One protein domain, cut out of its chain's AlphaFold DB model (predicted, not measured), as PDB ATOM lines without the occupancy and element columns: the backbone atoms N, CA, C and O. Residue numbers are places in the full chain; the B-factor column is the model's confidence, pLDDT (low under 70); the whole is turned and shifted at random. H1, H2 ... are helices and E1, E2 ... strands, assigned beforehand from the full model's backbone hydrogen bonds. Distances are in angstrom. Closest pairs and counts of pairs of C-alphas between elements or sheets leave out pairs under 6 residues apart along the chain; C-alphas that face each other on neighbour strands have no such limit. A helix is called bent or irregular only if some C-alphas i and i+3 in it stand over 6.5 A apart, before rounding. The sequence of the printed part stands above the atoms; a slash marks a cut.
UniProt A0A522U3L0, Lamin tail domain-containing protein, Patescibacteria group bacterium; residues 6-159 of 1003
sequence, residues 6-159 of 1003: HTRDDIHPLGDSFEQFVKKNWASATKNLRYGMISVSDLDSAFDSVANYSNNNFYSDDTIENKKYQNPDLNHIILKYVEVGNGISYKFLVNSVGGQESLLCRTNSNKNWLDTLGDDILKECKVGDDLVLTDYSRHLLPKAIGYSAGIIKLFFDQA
ATOM      1  N   HIS A   6      38.175  -5.919 -18.310       92.12
ATOM      2  CA  HIS A   6      37.252  -6.689 -17.468       92.12
ATOM      3  C   HIS A   6      37.918  -7.737 -16.559       92.12
ATOM      4  O   HIS A   6      37.332  -8.134 -15.557       92.12
ATOM      5  N   THR A   7      39.109  -8.233 -16.903       92.19
ATOM      6  CA  THR A   7      39.858  -9.195 -16.069       92.19
ATOM      7  C   THR A   7      40.866  -8.539 -15.128       92.19
ATOM      8  O   THR A   7      41.445  -9.219 -14.281       92.19
ATOM      9  N   ARG A   8      41.057  -7.224 -15.265       90.38
ATOM     10  CA  ARG A   8      41.982  -6.394 -14.486       90.38
ATOM     11  C   ARG A   8      41.245  -5.352 -13.633       90.38
ATOM     12  O   ARG A   8      41.860  -4.406 -13.154       90.38
ATOM     13  N   ASP A   9      39.939  -5.554 -13.419       88.38
ATOM     14  CA  ASP A   9      39.015  -4.628 -12.744       88.38
ATOM     15  C   ASP A   9      39.213  -3.166 -13.183       88.38
ATOM     16  O   ASP A   9      39.151  -2.238 -12.372       88.38
ATOM     17  N   ASP A  10      39.497  -2.983 -14.472       84.31
ATOM     18  CA  ASP A  10      39.651  -1.681 -15.098       84.31
ATOM     19  C   ASP A  10      38.258  -1.094 -15.352       84.31
ATOM     20  O   ASP A  10      37.388  -1.756 -15.922       84.31
ATOM     21  N   ILE A  11      38.011   0.126 -14.879       80.31
ATOM     22  CA  ILE A  11      36.688   0.749 -14.934       80.31
ATOM     23  C   ILE A  11      36.696   1.760 -16.075       80.31
ATOM     24  O   ILE A  11      37.143   2.892 -15.905       80.31
ATOM     25  N   HIS A  12      36.123   1.362 -17.212       75.81
ATOM     26  CA  HIS A  12      36.085   2.136 -18.456       75.81
ATOM     27  C   HIS A  12      34.640   2.500 -18.882       75.81
ATOM     28  O   HIS A  12      34.078   1.881 -19.791       75.81
ATOM     29  N   PRO A  13      33.999   3.535 -18.288       64.00
ATOM     30  CA  PRO A  13      32.601   3.900 -18.574       64.00
ATOM     31  C   PRO A  13      32.339   4.393 -20.006       64.00
ATOM     32  O   PRO A  13      31.186   4.558 -20.396       64.00
ATOM     33  N   LEU A  14      33.399   4.669 -20.770       58.84
ATOM     34  CA  LEU A  14      33.355   5.102 -22.169       58.84
ATOM     35  C   LEU A  14      33.800   3.983 -23.143       58.84
ATOM     36  O   LEU A  14      33.881   4.218 -24.347       58.84
ATOM     37  N   GLY A  15      34.053   2.769 -22.632       70.62
ATOM     38  CA  GLY A  15      34.642   1.630 -23.350       70.62
ATOM     39  C   GLY A  15      36.174   1.675 -23.379       70.62
ATOM     40  O   GLY A  15      36.748   2.762 -23.436       70.62
ATOM     41  N   ASP A  16      36.825   0.509 -23.342       86.44
ATOM     42  CA  ASP A  16      38.283   0.386 -23.469       86.44
ATOM     43  C   ASP A  16      38.722   0.291 -24.942       86.44
ATOM     44  O   ASP A  16      37.912   0.041 -25.847       86.44
ATOM     45  N   SER A  17      40.014   0.492 -25.204       89.81
ATOM     46  CA  SER A  17      40.545   0.496 -26.566       89.81
ATOM     47  C   SER A  17      40.350  -0.844 -27.283       89.81
ATOM     48  O   SER A  17      40.022  -0.843 -28.475       89.81
ATOM     49  N   PHE A  18      40.449  -1.982 -26.584       92.31
ATOM     50  CA  PHE A  18      40.287  -3.303 -27.192       92.31
ATOM     51  C   PHE A  18      38.836  -3.580 -27.605       92.31
ATOM     52  O   PHE A  18      38.609  -3.989 -28.749       92.31
ATOM     53  N   GLU A  19      37.838  -3.306 -26.755       87.12
ATOM     54  CA  GLU A  19      36.428  -3.462 -27.142       87.12
ATOM     55  C   GLU A  19      36.040  -2.543 -28.301       87.12
ATOM     56  O   GLU A  19      35.402  -2.993 -29.261       87.12
ATOM     57  N   GLN A  20      36.456  -1.273 -28.262       86.31
ATOM     58  CA  GLN A  20      36.179  -0.330 -29.348       86.31
ATOM     59  C   GLN A  20      36.830  -0.774 -30.668       86.31
ATOM     60  O   GLN A  20      36.187  -0.720 -31.724       86.31
ATOM     61  N   PHE A  21      38.072  -1.261 -30.623       88.19
ATOM     62  CA  PHE A  21      38.779  -1.762 -31.797       88.19
ATOM     63  C   PHE A  21      38.118  -3.008 -32.385       88.19
ATOM     64  O   PHE A  21      37.864  -3.037 -33.591       88.19
ATOM     65  N   VAL A  22      37.791  -4.014 -31.567       84.81
ATOM     66  CA  VAL A  22      37.129  -5.247 -32.033       84.81
ATOM     67  C   VAL A  22      35.751  -4.933 -32.620       84.81
ATOM     68  O   VAL A  22      35.407  -5.461 -33.678       84.81
ATOM     69  N   LYS A  23      34.991  -4.021 -31.998       80.50
ATOM     70  CA  LYS A  23      33.686  -3.556 -32.498       80.50
ATOM     71  C   LYS A  23      33.794  -2.875 -33.865       80.50
ATOM     72  O   LYS A  23      32.975  -3.141 -34.739       80.50
ATOM     73  N   LYS A  24      34.799  -2.018 -34.065       79.12
ATOM     74  CA  LYS A  24      35.023  -1.286 -35.325       79.12
ATOM     75  C   LYS A  24      35.617  -2.163 -36.435       79.12
ATOM     76  O   LYS A  24      35.303  -1.963 -37.603       79.12
ATOM     77  N   ASN A  25      36.474  -3.121 -36.082       80.06
ATOM     78  CA  ASN A  25      37.311  -3.874 -37.020       80.06
ATOM     79  C   ASN A  25      36.950  -5.370 -37.114       80.06
ATOM     80  O   ASN A  25      37.762  -6.168 -37.579       80.06
ATOM     81  N   TRP A  26      35.744  -5.779 -36.699       80.81
ATOM     82  CA  TRP A  26      35.335  -7.192 -36.613       80.81
ATOM     83  C   TRP A  26      35.674  -8.028 -37.861       80.81
ATOM     84  O   TRP A  26      36.242  -9.120 -37.761       80.81
ATOM     85  N   ALA A  27      35.373  -7.505 -39.053       72.56
ATOM     86  CA  ALA A  27      35.587  -8.211 -40.316       72.56
ATOM     87  C   ALA A  27      37.075  -8.479 -40.624       72.56
ATOM     88  O   ALA A  27      37.409  -9.545 -41.143       72.56
ATOM     89  N   SER A  28      37.978  -7.549 -40.288       72.56
ATOM     90  CA  SER A  28      39.424  -7.706 -40.498       72.56
ATOM     91  C   SER A  28      40.078  -8.495 -39.362       72.56
ATOM     92  O   SER A  28      40.808  -9.451 -39.636       72.56
ATOM     93  N   ALA A  29      39.749  -8.179 -38.106       69.19
ATOM     94  CA  ALA A  29      40.251  -8.861 -36.912       69.19
ATOM     95  C   ALA A  29      39.925 -10.365 -36.910       69.19
ATOM     96  O   ALA A  29      40.731 -11.176 -36.455       69.19
ATOM     97  N   THR A  30      38.777 -10.761 -37.473       70.12
ATOM     98  CA  THR A  30      38.355 -12.170 -37.524       70.12
ATOM     99  C   THR A  30      38.663 -12.898 -38.833       70.12
ATOM    100  O   THR A  30      38.310 -14.075 -38.958       70.12
ATOM    101  N   LYS A  31      39.283 -12.245 -39.828       64.06
ATOM    102  CA  LYS A  31      39.395 -12.777 -41.203       64.06
ATOM    103  C   LYS A  31      40.147 -14.109 -41.294       64.06
ATOM    104  O   LYS A  31      39.706 -14.996 -42.012       64.06
ATOM    105  N   ASN A  32      41.236 -14.248 -40.531       64.75
ATOM    106  CA  ASN A  32      42.165 -15.387 -40.593       64.75
ATOM    107  C   ASN A  32      42.332 -16.115 -39.242       64.75
ATOM    108  O   ASN A  32      43.328 -16.812 -39.041       64.75
ATOM    109  N   LEU A  33      41.415 -15.926 -38.286       70.88
ATOM    110  CA  LEU A  33      41.532 -16.574 -36.976       70.88
ATOM    111  C   LEU A  33      41.399 -18.095 -37.111       70.88
ATOM    112  O   LEU A  33      40.452 -18.587 -37.720       70.88
ATOM    113  N   ARG A  34      42.312 -18.834 -36.474       66.88
ATOM    114  CA  ARG A  34      42.184 -20.278 -36.248       66.88
ATOM    115  C   ARG A  34      41.672 -20.496 -34.831       66.88
ATOM    116  O   ARG A  34      42.299 -20.054 -33.874       66.88
ATOM    117  N   TYR A  35      40.521 -21.142 -34.703       70.19
ATOM    118  CA  TYR A  35      39.853 -21.389 -33.430       70.19
ATOM    119  C   TYR A  35      39.090 -22.711 -33.506       70.19
ATOM    120  O   TYR A  35      38.598 -23.099 -34.562       70.19
ATOM    121  N   GLY A  36      39.011 -23.401 -32.375       71.06
ATOM    122  CA  GLY A  36      38.256 -24.637 -32.210       71.06
ATOM    123  C   GLY A  36      37.523 -24.610 -30.876       71.06
ATOM    124  O   GLY A  36      37.854 -23.811 -29.998       71.06
ATOM    125  N   MET A  37      36.518 -25.471 -30.721       80.38
ATOM    126  CA  MET A  37      35.822 -25.621 -29.446       80.38
ATOM    127  C   MET A  37      36.809 -26.091 -28.373       80.38
ATOM    128  O   MET A  37      37.521 -27.075 -28.566       80.38
ATOM    129  N   ILE A  38      36.816 -25.416 -27.226       82.75
ATOM    130  CA  ILE A  38      37.562 -25.855 -26.047       82.75
ATOM    131  C   ILE A  38      36.596 -26.671 -25.189       82.75
ATOM    132  O   ILE A  38      35.507 -26.203 -24.868       82.75
ATOM    133  N   SER A  39      36.966 -27.906 -24.848       81.81
ATOM    134  CA  SER A  39      36.138 -28.744 -23.976       81.81
ATOM    135  C   SER A  39      36.121 -28.176 -22.556       81.81
ATOM    136  O   SER A  39      37.174 -27.844 -22.016       81.81
ATOM    137  N   VAL A  40      34.939 -28.101 -21.944       87.12
ATOM    138  CA  VAL A  40      34.737 -27.597 -20.576       87.12
ATOM    139  C   VAL A  40      33.883 -28.581 -19.778       87.12
ATOM    140  O   VAL A  40      32.941 -29.165 -20.313       87.12
ATOM    141  N   SER A  41      34.236 -28.784 -18.511       83.25
ATOM    142  CA  SER A  41      33.542 -29.668 -17.562       83.25
ATOM    143  C   SER A  41      32.465 -28.954 -16.748       83.25
ATOM    144  O   SER A  41      31.478 -29.565 -16.348       83.25
ATOM    145  N   ASP A  42      32.669 -27.666 -16.500       89.38
ATOM    146  CA  ASP A  42      31.885 -26.824 -15.604       89.38
ATOM    147  C   ASP A  42      32.080 -25.346 -15.982       89.38
ATOM    148  O   ASP A  42      33.000 -24.985 -16.725       89.38
ATOM    149  N   LEU A  43      31.169 -24.496 -15.506       87.94
ATOM    150  CA  LEU A  43      31.118 -23.084 -15.876       87.94
ATOM    151  C   LEU A  43      32.236 -22.262 -15.214       87.94
ATOM    152  O   LEU A  43      32.823 -21.398 -15.866       87.94
ATOM    153  N   ASP A  44      32.548 -22.566 -13.953       89.12
ATOM    154  CA  ASP A  44      33.541 -21.841 -13.158       89.12
ATOM    155  C   ASP A  44      34.940 -22.025 -13.763       89.12
ATOM    156  O   ASP A  44      35.590 -21.043 -14.120       89.12
ATOM    157  N   SER A  45      35.353 -23.270 -14.035       86.50
ATOM    158  CA  SER A  45      36.638 -23.568 -14.686       86.50
ATOM    159  C   SER A  45      36.759 -22.936 -16.075       86.50
ATOM    160  O   SER A  45      37.857 -22.547 -16.478       86.50
ATOM    161  N   ALA A  46      35.658 -22.807 -16.824       89.69
ATOM    162  CA  ALA A  46      35.661 -22.153 -18.131       89.69
ATOM    163  C   ALA A  46      35.895 -20.637 -18.015       89.69
ATOM    164  O   ALA A  46      36.714 -20.081 -18.756       89.69
ATOM    165  N   PHE A  47      35.219 -19.970 -17.073       90.38
ATOM    166  CA  PHE A  47      35.417 -18.544 -16.816       90.38
ATOM    167  C   PHE A  47      36.792 -18.248 -16.217       90.38
ATOM    168  O   PHE A  47      37.478 -17.363 -16.731       90.38
ATOM    169  N   ASP A  48      37.234 -19.016 -15.222       91.38
ATOM    170  CA  ASP A  48      38.561 -18.882 -14.615       91.38
ATOM    171  C   ASP A  48      39.668 -19.091 -15.652       91.38
ATOM    172  O   ASP A  48      40.634 -18.328 -15.691       91.38
ATOM    173  N   SER A  49      39.542 -20.079 -16.543       91.50
ATOM    174  CA  SER A  49      40.580 -20.357 -17.544       91.50
ATOM    175  C   SER A  49      40.746 -19.224 -18.558       91.50
ATOM    176  O   SER A  49      41.877 -18.859 -18.891       91.50
ATOM    177  N   VAL A  50      39.648 -18.635 -19.050       92.12
ATOM    178  CA  VAL A  50      39.736 -17.496 -19.979       92.12
ATOM    179  C   VAL A  50      40.115 -16.196 -19.258       92.12
ATOM    180  O   VAL A  50      40.901 -15.420 -19.803       92.12
ATOM    181  N   ALA A  51      39.651 -15.996 -18.019       92.56
ATOM    182  CA  ALA A  51      40.002 -14.839 -17.198       92.56
ATOM    183  C   ALA A  51      41.498 -14.812 -16.862       92.56
ATOM    184  O   ALA A  51      42.162 -13.802 -17.086       92.56
ATOM    185  N   ASN A  52      42.044 -15.939 -16.399       92.12
ATOM    186  CA  ASN A  52      43.469 -16.087 -16.111       92.12
ATOM    187  C   ASN A  52      44.320 -15.947 -17.379       92.12
ATOM    188  O   ASN A  52      45.374 -15.317 -17.333       92.12
ATOM    189  N   TYR A  53      43.873 -16.481 -18.522       92.88
ATOM    190  CA  TYR A  53      44.581 -16.288 -19.791       92.88
ATOM    191  C   TYR A  53      44.635 -14.808 -20.197       92.88
ATOM    192  O   TYR A  53      45.710 -14.312 -20.524       92.88
ATOM    193  N   SER A  54      43.508 -14.101 -20.123       93.88
ATOM    194  CA  SER A  54      43.408 -12.668 -20.418       93.88
ATOM    195  C   SER A  54      44.301 -11.832 -19.487       93.88
ATOM    196  O   SER A  54      45.209 -11.144 -19.946       93.88
ATOM    197  N   ASN A  55      44.122 -11.978 -18.171       92.06
ATOM    198  CA  ASN A  55      44.837 -11.211 -17.149       92.06
ATOM    199  C   ASN A  55      46.362 -11.435 -17.155       92.06
ATOM    200  O   ASN A  55      47.126 -10.494 -16.952       92.06
ATOM    201  N   ASN A  56      46.821 -12.673 -17.388       90.19
ATOM    202  CA  ASN A  56      48.247 -13.003 -17.297       90.19
ATOM    203  C   ASN A  56      49.060 -12.644 -18.550       90.19
ATOM    204  O   ASN A  56      50.287 -12.630 -18.474       90.19
ATOM    205  N   ASN A  57      48.412 -12.398 -19.693       90.75
ATOM    206  CA  ASN A  57      49.097 -12.236 -20.981       90.75
ATOM    207  C   ASN A  57      48.931 -10.846 -21.609       90.75
ATOM    208  O   ASN A  57      49.713 -10.516 -22.493       90.75
ATOM    209  N   PHE A  58      47.977 -10.029 -21.147       92.44
ATOM    210  CA  PHE A  58      47.624  -8.750 -21.770       92.44
ATOM    211  C   PHE A  58      47.402  -7.645 -20.728       92.44
ATOM    212  O   PHE A  58      46.955  -7.908 -19.608       92.44
ATOM    213  N   TYR A  59      47.696  -6.400 -21.105       90.88
ATOM    214  CA  TYR A  59      47.361  -5.213 -20.316       90.88
ATOM    215  C   TYR A  59      45.977  -4.675 -20.704       90.88
ATOM    216  O   TYR A  59      45.424  -5.037 -21.739       90.88
ATOM    217  N   SER A  60      45.424  -3.781 -19.889       90.44
ATOM    218  CA  SER A  60      44.383  -2.838 -20.315       90.44
ATOM    219  C   SER A  60      44.920  -1.413 -20.233       90.44
ATOM    220  O   SER A  60      45.992  -1.208 -19.658       90.44
ATOM    221  N   ASP A  61      44.196  -0.450 -20.807       85.56
ATOM    222  CA  ASP A  61      44.663   0.931 -20.959       85.56
ATOM    223  C   ASP A  61      45.121   1.564 -19.630       85.56
ATOM    224  O   ASP A  61      46.218   2.122 -19.581       85.56
ATOM    225  N   ASP A  62      44.356   1.400 -18.540       82.62
ATOM    226  CA  ASP A  62      44.624   2.070 -17.256       82.62
ATOM    227  C   ASP A  62      45.256   1.151 -16.184       82.62
ATOM    228  O   ASP A  62      45.518   1.581 -15.055       82.62
ATOM    229  N   THR A  63      45.562  -0.119 -16.500       81.56
ATOM    230  CA  THR A  63      46.119  -1.090 -15.521       81.56
ATOM    231  C   THR A  63      47.509  -1.636 -15.862       81.56
ATOM    232  O   THR A  63      47.933  -2.663 -15.317       81.56
ATOM    233  N   ILE A  64      48.245  -0.930 -16.722       81.44
ATOM    234  CA  ILE A  64      49.624  -1.258 -17.119       81.44
ATOM    235  C   ILE A  64      50.569  -1.258 -15.898       81.44
ATOM    236  O   ILE A  64      51.281  -2.231 -15.670       81.44
ATOM    237  N   GLU A  65      50.525  -0.211 -15.064       74.38
ATOM    238  CA  GLU A  65      51.379  -0.046 -13.866       74.38
ATOM    239  C   GLU A  65      50.666  -0.411 -12.543       74.38
ATOM    240  O   GLU A  65      50.965   0.121 -11.467       74.38
ATOM    241  N   ASN A  66      49.667  -1.296 -12.588       75.00
ATOM    242  CA  ASN A  66      48.823  -1.567 -11.426       75.00
ATOM    243  C   ASN A  66      49.403  -2.668 -10.518       75.00
ATOM    244  O   ASN A  66      49.362  -3.850 -10.847       75.00
ATOM    245  N   LYS A  67      49.836  -2.296  -9.304       78.00
ATOM    246  CA  LYS A  67      50.413  -3.202  -8.281       78.00
ATOM    247  C   LYS A  67      49.526  -4.390  -7.870       78.00
ATOM    248  O   LYS A  67      50.028  -5.327  -7.252       78.00
ATOM    249  N   LYS A  68      48.224  -4.357  -8.176       82.75
ATOM    250  CA  LYS A  68      47.290  -5.478  -7.978       82.75
ATOM    251  C   LYS A  68      47.494  -6.604  -9.004       82.75
ATOM    252  O   LYS A  68      47.177  -7.751  -8.700       82.75
ATOM    253  N   TYR A  69      48.046  -6.298 -10.179       83.75
ATOM    254  CA  TYR A  69      48.202  -7.213 -11.310       83.75
ATOM    255  C   TYR A  69      49.679  -7.360 -11.679       83.75
ATOM    256  O   TYR A  69      50.255  -6.525 -12.364       83.75
ATOM    257  N   GLN A  70      50.292  -8.447 -11.209       77.19
ATOM    258  CA  GLN A  70      51.739  -8.687 -11.326       77.19
ATOM    259  C   GLN A  70      52.180  -9.220 -12.700       77.19
ATOM    260  O   GLN A  70      53.374  -9.300 -12.965       77.19
ATOM    261  N   ASN A  71      51.222  -9.579 -13.559       82.12
ATOM    262  CA  ASN A  71      51.453 -10.089 -14.908       82.12
ATOM    263  C   ASN A  71      50.911  -9.100 -15.964       82.12
ATOM    264  O   ASN A  71      50.011  -8.321 -15.633       82.12
ATOM    265  N   PRO A  72      51.354  -9.164 -17.234       81.81
ATOM    266  CA  PRO A  72      52.521  -9.902 -17.735       81.81
ATOM    267  C   PRO A  72      53.830  -9.548 -17.013       81.81
ATOM    268  O   PRO A  72      54.067  -8.383 -16.697       81.81
ATOM    269  N   ASP A  73      54.649 -10.562 -16.719       70.94
ATOM    270  CA  ASP A  73      55.891 -10.406 -15.949       70.94
ATOM    271  C   ASP A  73      56.948  -9.625 -16.750       70.94
ATOM    272  O   ASP A  73      57.384 -10.047 -17.825       70.94
ATOM    273  N   LEU A  74      57.389  -8.500 -16.185       67.81
ATOM    274  CA  LEU A  74      58.391  -7.597 -16.756       67.81
ATOM    275  C   LEU A  74      59.732  -8.284 -17.039       67.81
ATOM    276  O   LEU A  74      60.438  -7.868 -17.955       67.81
ATOM    277  N   ASN A  75      60.072  -9.354 -16.316       66.31
ATOM    278  CA  ASN A  75      61.311 -10.106 -16.534       66.31
ATOM    279  C   ASN A  75      61.336 -10.861 -17.875       66.31
ATOM    280  O   ASN A  75      62.412 -11.237 -18.341       66.31
ATOM    281  N   HIS A  76      60.175 -11.097 -18.495       67.62
ATOM    282  CA  HIS A  76      60.036 -11.822 -19.765       67.62
ATOM    283  C   HIS A  76      59.609 -10.922 -20.938       67.62
ATOM    284  O   HIS A  76      59.388 -11.414 -22.046       67.62
ATOM    285  N   ILE A  77      59.519  -9.607 -20.715       74.69
ATOM    286  CA  ILE A  77      59.152  -8.627 -21.738       74.69
ATOM    287  C   ILE A  77      60.411  -8.065 -22.405       74.69
ATOM    288  O   ILE A  77      61.340  -7.614 -21.739       74.69
ATOM    289  N   ILE A  78      60.422  -8.041 -23.739       78.25
ATOM    290  CA  ILE A  78      61.519  -7.482 -24.541       78.25
ATOM    291  C   ILE A  78      61.055  -6.292 -25.385       78.25
ATOM    292  O   ILE A  78      59.909  -6.221 -25.826       78.25
ATOM    293  N   LEU A  79      61.971  -5.356 -25.644       80.56
ATOM    294  CA  LEU A  79      61.743  -4.230 -26.551       80.56
ATOM    295  C   LEU A  79      62.072  -4.648 -27.992       80.56
ATOM    296  O   LEU A  79      63.222  -4.979 -28.291       80.56
ATOM    297  N   LYS A  80      61.092  -4.584 -28.897       83.12
ATOM    298  CA  LYS A  80      61.245  -4.955 -30.312       83.12
ATOM    299  C   LYS A  80      60.921  -3.789 -31.241       83.12
ATOM    300  O   LYS A  80      59.958  -3.059 -31.024       83.12
ATOM    301  N   TYR A  81      61.710  -3.640 -32.302       81.69
ATOM    302  CA  TYR A  81      61.404  -2.746 -33.418       81.69
ATOM    303  C   TYR A  81      60.599  -3.522 -34.465       81.69
ATOM    304  O   TYR A  81      61.030  -4.588 -34.903       81.69
ATOM    305  N   VAL A  82      59.448  -2.988 -34.866       80.19
ATOM    306  CA  VAL A  82      58.592  -3.549 -35.920       80.19
ATOM    307  C   VAL A  82      58.496  -2.524 -37.044       80.19
ATOM    308  O   VAL A  82      58.059  -1.393 -36.821       80.19
ATOM    309  N   GLU A  83      58.936  -2.911 -38.240       77.38
ATOM    310  CA  GLU A  83      58.826  -2.094 -39.450       77.38
ATOM    311  C   GLU A  83      57.406  -2.196 -40.022       77.38
ATOM    312  O   GLU A  83      56.871  -3.293 -40.184       77.38
ATOM    313  N   VAL A  84      56.790  -1.049 -40.318       72.69
ATOM    314  CA  VAL A  84      55.391  -0.949 -40.783       72.69
ATOM    315  C   VAL A  84      55.270  -0.478 -42.238       72.69
ATOM    316  O   VAL A  84      54.170  -0.225 -42.725       72.69
ATOM    317  N   GLY A  85      56.401  -0.376 -42.944       64.00
ATOM    318  CA  GLY A  85      56.501   0.095 -44.326       64.00
ATOM    319  C   GLY A  85      57.106   1.497 -44.451       64.00
ATOM    320  O   GLY A  85      57.214   2.246 -43.482       64.00
ATOM    321  N   ASN A  86      57.529   1.851 -45.670       64.31
ATOM    322  CA  ASN A  86      58.181   3.128 -46.008       64.31
ATOM    323  C   ASN A  86      59.406   3.490 -45.132       64.31
ATOM    324  O   ASN A  86      59.700   4.669 -44.945       64.31
ATOM    325  N   GLY A  87      60.116   2.493 -44.586       68.06
ATOM    326  CA  GLY A  87      61.255   2.698 -43.682       68.06
ATOM    327  C   GLY A  87      60.879   3.236 -42.294       68.06
ATOM    328  O   GLY A  87      61.749   3.703 -41.561       68.06
ATOM    329  N   ILE A  88      59.592   3.201 -41.930       68.94
ATOM    330  CA  ILE A  88      59.104   3.595 -40.607       68.94
ATOM    331  C   ILE A  88      59.057   2.354 -39.714       68.94
ATOM    332  O   ILE A  88      58.365   1.382 -40.021       68.94
ATOM    333  N   SER A  89      59.741   2.427 -38.572       77.00
ATOM    334  CA  SER A  89      59.711   1.395 -37.534       77.00
ATOM    335  C   SER A  89      59.220   1.968 -36.211       77.00
ATOM    336  O   SER A  89      59.644   3.048 -35.793       77.00
ATOM    337  N   TYR A  90      58.353   1.226 -35.528       81.00
ATOM    338  CA  TYR A  90      57.857   1.562 -34.193       81.00
ATOM    339  C   TYR A  90      58.396   0.576 -33.154       81.00
ATOM    340  O   TYR A  90      58.737  -0.561 -33.484       81.00
ATOM    341  N   LYS A  91      58.502   1.024 -31.899       85.69
ATOM    342  CA  LYS A  91      58.969   0.191 -30.786       85.69
ATOM    343  C   LYS A  91      57.771  -0.366 -30.029       85.69
ATOM    344  O   LYS A  91      56.854   0.378 -29.682       85.69
ATOM    345  N   PHE A  92      57.814  -1.656 -29.739       87.12
ATOM    346  CA  PHE A  92      56.796  -2.357 -28.969       87.12
ATOM    347  C   PHE A  92      57.444  -3.104 -27.810       87.12
ATOM    348  O   PHE A  92      58.557  -3.621 -27.941       87.12
ATOM    349  N   LEU A  93      56.733  -3.174 -26.689       86.56
ATOM    350  CA  LEU A  93      56.986  -4.189 -25.675       86.56
ATOM    351  C   LEU A  93      56.331  -5.489 -26.145       86.56
ATOM    352  O   LEU A  93      55.188  -5.475 -26.603       86.56
ATOM    353  N   VAL A  94      57.068  -6.593 -26.071       85.06
ATOM    354  CA  VAL A  94      56.669  -7.903 -26.599       85.06
ATOM    355  C   VAL A  94      56.854  -8.959 -25.517       85.06
ATOM    356  O   VAL A  94      57.875  -8.961 -24.832       85.06
ATOM    357  N   ASN A  95      55.884  -9.858 -25.386       86.69
ATOM    358  CA  ASN A  95      55.920 -11.016 -24.489       86.69
ATOM    359  C   ASN A  95      55.744 -12.315 -25.297       86.69
ATOM    360  O   ASN A  95      55.347 -12.278 -26.461       86.69
ATOM    361  N   SER A  96      56.017 -13.468 -24.688       83.25
ATOM    362  CA  SER A  96      55.719 -14.781 -25.267       83.25
ATOM    363  C   SER A  96      54.379 -15.305 -24.749       83.25
ATOM    364  O   SER A  96      54.249 -15.659 -23.578       83.25
ATOM    365  N   VAL A  97      53.382 -15.388 -25.629       82.19
ATOM    366  CA  VAL A  97      52.044 -15.906 -25.323       82.19
ATOM    367  C   VAL A  97      51.863 -17.239 -26.041       82.19
ATOM    368  O   VAL A  97      51.670 -17.303 -27.253       82.19
ATOM    369  N   GLY A  98      51.940 -18.341 -25.290       72.00
ATOM    370  CA  GLY A  98      51.829 -19.693 -25.856       72.00
ATOM    371  C   GLY A  98      52.981 -20.076 -26.797       72.00
ATOM    372  O   GLY A  98      52.771 -20.854 -27.721       72.00
ATOM    373  N   GLY A  99      54.177 -19.513 -26.587       75.62
ATOM    374  CA  GLY A  99      55.352 -19.749 -27.434       75.62
ATOM    375  C   GLY A  99      55.419 -18.881 -28.695       75.62
ATOM    376  O   GLY A  99      56.363 -19.022 -29.470       75.62
ATOM    377  N   GLN A 100      54.454 -17.981 -28.902       79.12
ATOM    378  CA  GLN A 100      54.467 -16.982 -29.971       79.12
ATOM    379  C   GLN A 100      54.739 -15.592 -29.391       79.12
ATOM    380  O   GLN A 100      54.259 -15.264 -28.307       79.12
ATOM    381  N   GLU A 101      55.511 -14.773 -30.105       84.19
ATOM    382  CA  GLU A 101      55.670 -13.357 -29.767       84.19
ATOM    383  C   GLU A 101      54.325 -12.634 -29.908       84.19
ATOM    384  O   GLU A 101      53.701 -12.720 -30.965       84.19
ATOM    385  N   SER A 102      53.923 -11.895 -28.876       88.25
ATOM    386  CA  SER A 102      52.733 -11.047 -28.884       88.25
ATOM    387  C   SER A 102      53.069  -9.621 -28.453       88.25
ATOM    388  O   SER A 102      53.838  -9.403 -27.508       88.25
ATOM    389  N   LEU A 103      52.517  -8.640 -29.166       91.06
ATOM    390  CA  LEU A 103      52.725  -7.216 -28.902       91.06
ATOM    391  C   LEU A 103      51.894  -6.806 -27.684       91.06
ATOM    392  O   LEU A 103      50.673  -6.852 -27.751       91.06
ATOM    393  N   LEU A 104      52.526  -6.364 -26.594       89.12
ATOM    394  CA  LEU A 104      51.824  -5.910 -25.388       89.12
ATOM    395  C   LEU A 104      51.346  -4.464 -25.484       89.12
ATOM    396  O   LEU A 104      50.232  -4.160 -25.065       89.12
ATOM    397  N   CYS A 105      52.205  -3.577 -25.983       88.75
ATOM    398  CA  CYS A 105      51.906  -2.164 -26.193       88.75
ATOM    399  C   CYS A 105      52.982  -1.498 -27.050       88.75
ATOM    400  O   CYS A 105      54.114  -1.982 -27.158       88.75
ATOM    401  N   ARG A 106      52.654  -0.337 -27.612       88.00
ATOM    402  CA  ARG A 106      53.618   0.549 -28.265       88.00
ATOM    403  C   ARG A 106      54.308   1.446 -27.241       88.00
ATOM    404  O   ARG A 106      53.652   1.935 -26.331       88.00
ATOM    405  N   THR A 107      55.594   1.729 -27.423       82.38
ATOM    406  CA  THR A 107      56.343   2.698 -26.606       82.38
ATOM    407  C   THR A 107      57.156   3.648 -27.484       82.38
ATOM    408  O   THR A 107      57.556   3.301 -28.597       82.38
ATOM    409  N   ASN A 108      57.403   4.862 -26.993       75.56
ATOM    410  CA  ASN A 108      58.280   5.838 -27.647       75.56
ATOM    411  C   ASN A 108      59.684   5.884 -27.014       75.56
ATOM    412  O   ASN A 108      60.536   6.644 -27.482       75.56
ATOM    413  N   SER A 109      59.945   5.061 -25.992       64.62
ATOM    414  CA  SER A 109      61.115   5.242 -25.137       64.62
ATOM    415  C   SER A 109      62.430   5.042 -25.890       64.62
ATOM    416  O   SER A 109      62.593   4.115 -26.687       64.62
ATOM    417  N   ASN A 110      63.399   5.924 -25.641       59.97
ATOM    418  CA  ASN A 110      64.726   5.895 -26.269       59.97
ATOM    419  C   ASN A 110      65.791   5.143 -25.459       59.97
ATOM    420  O   ASN A 110      66.946   5.102 -25.875       59.97
ATOM    421  N   LYS A 111      65.408   4.526 -24.338       58.66
ATOM    422  CA  LYS A 111      66.284   3.685 -23.513       58.66
ATOM    423  C   LYS A 111      66.401   2.280 -24.131       58.66
ATOM    424  O   LYS A 111      65.411   1.765 -24.653       58.66
ATOM    425  N   ASN A 112      67.579   1.647 -24.086       55.94
ATOM    426  CA  ASN A 112      67.683   0.225 -24.440       55.94
ATOM    427  C   ASN A 112      67.120  -0.639 -23.308       55.94
ATOM    428  O   ASN A 112      67.136  -0.236 -22.148       55.94
ATOM    429  N   TRP A 113      66.699  -1.866 -23.626       53.66
ATOM    430  CA  TRP A 113      66.155  -2.809 -22.638       53.66
ATOM    431  C   TRP A 113      67.139  -3.162 -21.502       53.66
ATOM    432  O   TRP A 113      66.712  -3.513 -20.409       53.66
ATOM    433  N   LEU A 114      68.449  -3.018 -21.739       52.03
ATOM    434  CA  LEU A 114      69.516  -3.195 -20.744       52.03
ATOM    435  C   LEU A 114      69.714  -1.987 -19.806       52.03
ATOM    436  O   LEU A 114      70.308  -2.148 -18.744       52.03
ATOM    437  N   ASP A 115      69.237  -0.794 -20.173       51.84
ATOM    438  CA  ASP A 115      69.560   0.459 -19.472       51.84
ATOM    439  C   ASP A 115      68.547   0.829 -18.369       51.84
ATOM    440  O   ASP A 115      68.712   1.848 -17.695       51.84
ATOM    441  N   THR A 116      67.459   0.070 -18.170       45.66
ATOM    442  CA  THR A 116      66.484   0.344 -17.093       45.66
ATOM    443  C   THR A 116      65.729  -0.908 -16.629       45.66
ATOM    444  O   THR A 116      64.659  -1.227 -17.138       45.66
ATOM    445  N   LEU A 117      66.230  -1.552 -15.569       49.78
ATOM    446  CA  LEU A 117      65.369  -2.284 -14.633       49.78
ATOM    447  C   LEU A 117      64.575  -1.251 -13.819       49.78
ATOM    448  O   LEU A 117      65.080  -0.716 -12.832       49.78
ATOM    449  N   GLY A 118      63.361  -0.922 -14.259       53.62
ATOM    450  CA  GLY A 118      62.488   0.017 -13.553       53.62
ATOM    451  C   GLY A 118      61.251   0.433 -14.345       53.62
ATOM    452  O   GLY A 118      61.288   0.522 -15.572       53.62
ATOM    453  N   ASP A 119      60.181   0.736 -13.608       56.09
ATOM    454  CA  ASP A 119      58.809   0.979 -14.091       56.09
ATOM    455  C   ASP A 119      58.692   2.020 -15.229       56.09
ATOM    456  O   ASP A 119      57.768   1.969 -16.030       56.09
ATOM    457  N   ASP A 120      59.655   2.939 -15.361       61.50
ATOM    458  CA  ASP A 120      59.655   4.052 -16.324       61.50
ATOM    459  C   ASP A 120      59.339   3.698 -17.790       61.50
ATOM    460  O   ASP A 120      58.864   4.572 -18.514       61.50
ATOM    461  N   ILE A 121      59.613   2.475 -18.261       67.94
ATOM    462  CA  ILE A 121      59.301   2.087 -19.651       67.94
ATOM    463  C   ILE A 121      57.801   1.824 -19.875       67.94
ATOM    464  O   ILE A 121      57.311   1.987 -20.995       67.94
ATOM    465  N   LEU A 122      57.065   1.473 -18.813       72.88
ATOM    466  CA  LEU A 122      55.618   1.250 -18.839       72.88
ATOM    467  C   LEU A 122      54.835   2.571 -18.879       72.88
ATOM    468  O   LEU A 122      53.779   2.629 -19.497       72.88
ATOM    469  N   LYS A 123      55.384   3.668 -18.349       72.94
ATOM    470  CA  LYS A 123      54.784   5.021 -18.432       72.94
ATOM    471  C   LYS A 123      54.575   5.523 -19.861       72.94
ATOM    472  O   LYS A 123      53.750   6.400 -20.099       72.94
ATOM    473  N   GLU A 124      55.342   4.995 -20.813       75.38
ATOM    474  CA  GLU A 124      55.244   5.323 -22.240       75.38
ATOM    475  C   GLU A 124      54.463   4.267 -23.054       75.38
ATOM    476  O   GLU A 124      54.341   4.400 -24.273       75.38
ATOM    477  N   CYS A 125      53.948   3.225 -22.394       82.62
ATOM    478  CA  CYS A 125      53.224   2.093 -22.973       82.62
ATOM    479  C   CYS A 125      51.808   2.513 -23.397       82.62
ATOM    480  O   CYS A 125      51.042   3.067 -22.613       82.62
ATOM    481  N   LYS A 126      51.448   2.250 -24.656       86.88
ATOM    482  CA  LYS A 126      50.120   2.511 -25.225       86.88
ATOM    483  C   LYS A 126      49.532   1.222 -25.779       86.88
ATOM    484  O   LYS A 126      50.030   0.706 -26.783       86.88
ATOM    485  N   VAL A 127      48.505   0.702 -25.109       89.44
ATOM    486  CA  VAL A 127      47.766  -0.501 -25.533       89.44
ATOM    487  C   VAL A 127      46.896  -0.191 -26.754       89.44
ATOM    488  O   VAL A 127      46.909  -0.957 -27.709       89.44
ATOM    489  N   GLY A 128      46.262   0.988 -26.786       86.69
ATOM    490  CA  GLY A 128      45.410   1.471 -27.880       86.69
ATOM    491  C   GLY A 128      46.059   1.746 -29.253       86.69
ATOM    492  O   GLY A 128      45.565   2.600 -29.985       86.69
ATOM    493  N   ASP A 129      47.170   1.096 -29.607       90.44
ATOM    494  CA  ASP A 129      47.728   1.111 -30.969       90.44
ATOM    495  C   ASP A 129      47.108  -0.023 -31.804       90.44
ATOM    496  O   ASP A 129      47.084  -1.176 -31.374       90.44
ATOM    497  N   ASP A 130      46.628   0.281 -33.015       88.62
ATOM    498  CA  ASP A 130      45.899  -0.677 -33.861       88.62
ATOM    499  C   ASP A 130      46.670  -1.990 -34.123       88.62
ATOM    500  O   ASP A 130      46.042  -3.036 -34.305       88.62
ATOM    501  N   LEU A 131      48.011  -1.986 -34.123       87.62
ATOM    502  CA  LEU A 131      48.806  -3.212 -34.295       87.62
ATOM    503  C   LEU A 131      48.798  -4.086 -33.037       87.62
ATOM    504  O   LEU A 131      48.705  -5.306 -33.152       87.62
ATOM    505  N   VAL A 132      48.832  -3.469 -31.854       91.75
ATOM    506  CA  VAL A 132      48.708  -4.150 -30.554       91.75
ATOM    507  C   VAL A 132      47.318  -4.765 -30.433       91.75
ATOM    508  O   VAL A 132      47.189  -5.954 -30.161       91.75
ATOM    509  N   LEU A 133      46.269  -3.996 -30.732       93.12
ATOM    510  CA  LEU A 133      44.886  -4.470 -30.636       93.12
ATOM    511  C   LEU A 133      44.544  -5.526 -31.703       93.12
ATOM    512  O   LEU A 133      43.782  -6.462 -31.434       93.12
ATOM    513  N   THR A 134      45.155  -5.442 -32.890       88.38
ATOM    514  CA  THR A 134      45.121  -6.520 -33.896       88.38
ATOM    515  C   THR A 134      45.745  -7.802 -33.350       88.38
ATOM    516  O   THR A 134      45.217  -8.889 -33.588       88.38
ATOM    517  N   ASP A 135      46.856  -7.699 -32.624       88.75
ATOM    518  CA  ASP A 135      47.565  -8.854 -32.080       88.75
ATOM    519  C   ASP A 135      46.831  -9.478 -30.882       88.75
ATOM    520  O   ASP A 135      46.545 -10.677 -30.889       88.75
ATOM    521  N   TYR A 136      46.355  -8.656 -29.942       93.06
ATOM    522  CA  TYR A 136      45.430  -9.058 -28.873       93.06
ATOM    523  C   TYR A 136      44.225  -9.823 -29.443       93.06
ATOM    524  O   TYR A 136      43.851 -10.884 -28.936       93.06
ATOM    525  N   SER A 137      43.648  -9.334 -30.549       90.25
ATOM    526  CA  SER A 137      42.510  -9.978 -31.220       90.25
ATOM    527  C   SER A 137      42.842 -11.391 -31.712       90.25
ATOM    528  O   SER A 137      41.987 -12.277 -31.646       90.25
ATOM    529  N   ARG A 138      44.081 -11.639 -32.163       87.00
ATOM    530  CA  ARG A 138      44.538 -12.964 -32.627       87.00
ATOM    531  C   ARG A 138      44.650 -13.987 -31.506       87.00
ATOM    532  O   ARG A 138      44.464 -15.170 -31.772       87.00
ATOM    533  N   HIS A 139      44.908 -13.554 -30.275       89.38
ATOM    534  CA  HIS A 139      45.023 -14.443 -29.119       89.38
ATOM    535  C   HIS A 139      43.706 -14.596 -28.346       89.38
ATOM    536  O   HIS A 139      43.306 -15.712 -28.003       89.38
ATOM    537  N   LEU A 140      43.004 -13.490 -28.087       92.25
ATOM    538  CA  LEU A 140      41.832 -13.467 -27.210       92.25
ATOM    539  C   LEU A 140      40.556 -13.950 -27.904       92.25
ATOM    540  O   LEU A 140      39.802 -14.716 -27.300       92.25
ATOM    541  N   LEU A 141      40.320 -13.584 -29.171       89.19
ATOM    542  CA  LEU A 141      39.094 -13.985 -29.873       89.19
ATOM    543  C   LEU A 141      39.000 -15.511 -30.075       89.19
ATOM    544  O   LEU A 141      37.934 -16.059 -29.791       89.19
ATOM    545  N   PRO A 142      40.071 -16.250 -30.444       87.31
ATOM    546  CA  PRO A 142      40.019 -17.713 -30.486       87.31
ATOM    547  C   PRO A 142      39.669 -18.372 -29.153       87.31
ATOM    548  O   PRO A 142      38.911 -19.342 -29.136       87.31
ATOM    549  N   LYS A 143      40.172 -17.843 -28.028       88.00
ATOM    550  CA  LYS A 143      39.816 -18.348 -26.693       88.00
ATOM    551  C   LYS A 143      38.372 -18.005 -26.338       88.00
ATOM    552  O   LYS A 143      37.654 -18.885 -25.873       88.00
ATOM    553  N   ALA A 144      37.927 -16.775 -26.599       88.44
ATOM    554  CA  ALA A 144      36.551 -16.342 -26.362       88.44
ATOM    555  C   ALA A 144      35.543 -17.221 -27.118       88.44
ATOM    556  O   ALA A 144      34.613 -17.754 -26.511       88.44
ATOM    557  N   ILE A 145      35.762 -17.431 -28.419       81.56
ATOM    558  CA  ILE A 145      34.912 -18.273 -29.272       81.56
ATOM    559  C   ILE A 145      34.986 -19.738 -28.813       81.56
ATOM    560  O   ILE A 145      33.949 -20.373 -28.620       81.56
ATOM    561  N   GLY A 146      36.192 -20.262 -28.572       84.56
ATOM    562  CA  GLY A 146      36.409 -21.658 -28.188       84.56
ATOM    563  C   GLY A 146      35.773 -22.047 -26.851       84.56
ATOM    564  O   GLY A 146      35.093 -23.073 -26.784       84.56
ATOM    565  N   TYR A 147      35.932 -21.224 -25.807       87.25
ATOM    566  CA  TYR A 147      35.277 -21.446 -24.510       87.25
ATOM    567  C   TYR A 147      33.764 -21.222 -24.583       87.25
ATOM    568  O   TYR A 147      33.022 -21.994 -23.982       87.25
ATOM    569  N   SER A 148      33.284 -20.239 -25.355       82.12
ATOM    570  CA  SER A 148      31.837 -20.028 -25.537       82.12
ATOM    571  C   SER A 148      31.173 -21.238 -26.202       82.12
ATOM    572  O   SER A 148      30.148 -21.710 -25.718       82.12
ATOM    573  N   ALA A 149      31.786 -21.802 -27.249       77.00
ATOM    574  CA  ALA A 149      31.318 -23.039 -27.879       77.00
ATOM    575  C   ALA A 149      31.294 -24.215 -26.887       77.00
ATOM    576  O   ALA A 149      30.322 -24.972 -26.851       77.00
ATOM    577  N   GLY A 150      32.326 -24.331 -26.044       82.31
ATOM    578  CA  GLY A 150      32.396 -25.328 -24.975       82.31
ATOM    579  C   GLY A 150      31.261 -25.194 -23.960       82.31
ATOM    580  O   GLY A 150      30.566 -26.170 -23.692       82.31
ATOM    581  N   ILE A 151      31.035 -23.988 -23.429       83.94
ATOM    582  CA  ILE A 151      29.981 -23.706 -22.439       83.94
ATOM    583  C   ILE A 151      28.594 -23.993 -23.027       83.94
ATOM    584  O   ILE A 151      27.758 -24.605 -22.363       83.94
ATOM    585  N   ILE A 152      28.359 -23.615 -24.288       77.19
ATOM    586  CA  ILE A 152      27.106 -23.913 -24.997       77.19
ATOM    587  C   ILE A 152      26.913 -25.432 -25.137       77.19
ATOM    588  O   ILE A 152      25.820 -25.937 -24.869       77.19
ATOM    589  N   LYS A 153      27.963 -26.188 -25.487       77.00
ATOM    590  CA  LYS A 153      27.904 -27.658 -25.518       77.00
ATOM    591  C   LYS A 153      27.599 -28.244 -24.135       77.00
ATOM    592  O   LYS A 153      26.701 -29.075 -24.034       77.00
ATOM    593  N   LEU A 154      28.288 -27.793 -23.086       81.38
ATOM    594  CA  LEU A 154      28.076 -28.240 -21.704       81.38
ATOM    595  C   LEU A 154      26.630 -28.005 -21.244       81.38
ATOM    596  O   LEU A 154      26.008 -28.910 -20.690       81.38
ATOM    597  N   PHE A 155      26.070 -26.825 -21.527       79.38
ATOM    598  CA  PHE A 155      24.665 -26.510 -21.256       79.38
ATOM    599  C   PHE A 155      23.717 -27.519 -21.922       79.38
ATOM    600  O   PHE A 155      22.812 -28.043 -21.270       79.38
ATOM    601  N   PHE A 156      23.941 -27.845 -23.200       69.00
ATOM    602  CA  PHE A 156      23.102 -28.806 -23.918       69.00
ATOM    603  C   PHE A 156      23.307 -30.260 -23.482       69.00
ATOM    604  O   PHE A 156      22.338 -31.018 -23.473       69.00
ATOM    605  N   ASP A 157      24.520 -30.667 -23.112       71.75
ATOM    606  CA  ASP A 157      24.777 -32.004 -22.566       71.75
ATOM    607  C   ASP A 157      24.075 -32.173 -21.210       71.75
ATOM    608  O   ASP A 157      23.394 -33.178 -20.984       71.75
ATOM    609  N   GLN A 158      24.132 -31.148 -20.352       73.69
ATOM    610  CA  GLN A 158      23.402 -31.123 -19.085       73.69
ATOM    611  C   GLN A 158      21.884 -31.170 -19.316       73.69
ATOM    612  O   GLN A 158      21.207 -32.009 -18.719       73.69
ATOM    613  N   ALA A 159      21.351 -30.353 -20.232       63.94
ATOM    614  CA  ALA A 159      19.926 -30.330 -20.573       63.94
ATOM    615  C   ALA A 159      19.415 -31.656 -21.176       63.94
ATOM    616  O   ALA A 159      18.277 -32.043 -20.927       63.94
TER     617      ALA A 159
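This is residues 6 to 159 of the 1003 residues of the protein "Lamin tail domain-containing protein" of Patescibacteria group bacterium (UniProt A0A522U3L0). Picture a small, strongly twisted sheet, E1 E2 E3, at one end of an elongated domain, with the long helix H4 running away from E3 to the other end. H2 packs side by side with H4, H1 crosses near H4's beginning, and little H3 packs on the sheet at E3. The printed part has 154 residues with four named helices and three named strands, in the order H1 H2 E1 E2 E3 H3 H4; the sheet's order is E1 - E2 - E3, antiparallel, and the class is mixed. It is compact, with a radius of gyration of the C-alphas of 16.9 A and spans of 58 by 37 by 34 A.

Find C-alpha 17 at (40.545, 0.496, -26.566), where H1, residues 17 to 29, begins; it is irregular, with C-alphas 24 and 27 8.6 A apart. H2, residues 43 to 57, covers 21.6 A. Next come E1, residues 78 to 83, E2, residues 89 to 97, 22.5 A, and E3, residues 100 to 107, 20.1 A. After H3, residues 119 to 124, H4 runs 41.6 A from residue 130 to C-alpha 159 at (19.926, -30.330, -20.573), with a kink of 31 degrees near residue 137.

The strands form a meander, each the antiparallel neighbour of the one before; look for N 80 and O 92, 2.9 A, and N 102 and O 95, 2.8 A. H4 only grazes the sheet with residues 130 to 139; its closest C-alphas to E3 are Val 132 and Leu 103, 5.3 A. H3 only grazes it too, with C-alphas Glu 124 and Thr 107 5.2 A apart. Residues 130 to 138 of H4 touch H1, about perpendicular at 83 degrees, closest at C-alphas Leu 133 and Phe 18, 5.9 A. Residues 140 to 151 touch H2, a shallow tilt of 10 degrees, opposite ways, closest at C-alphas Tyr 147 and Ala 46, 6.4 A. O i to N i+4 pairs are within hydrogen-bond range throughout H2, and in 7 of 9 in H1, 24 of 26 in H4 and 0 of 2 in H3, where 1 of 3 O i to N i+3 pairs is.

The C-alphas farthest apart, Asp 115 and Ala 159, are 58.4 A apart. The printed part has no cut; the links H1 to H2, H2 to E1 and E3 to H3 are long. Look for pLDDT under 70 at 28 residues, among them 109 to 121.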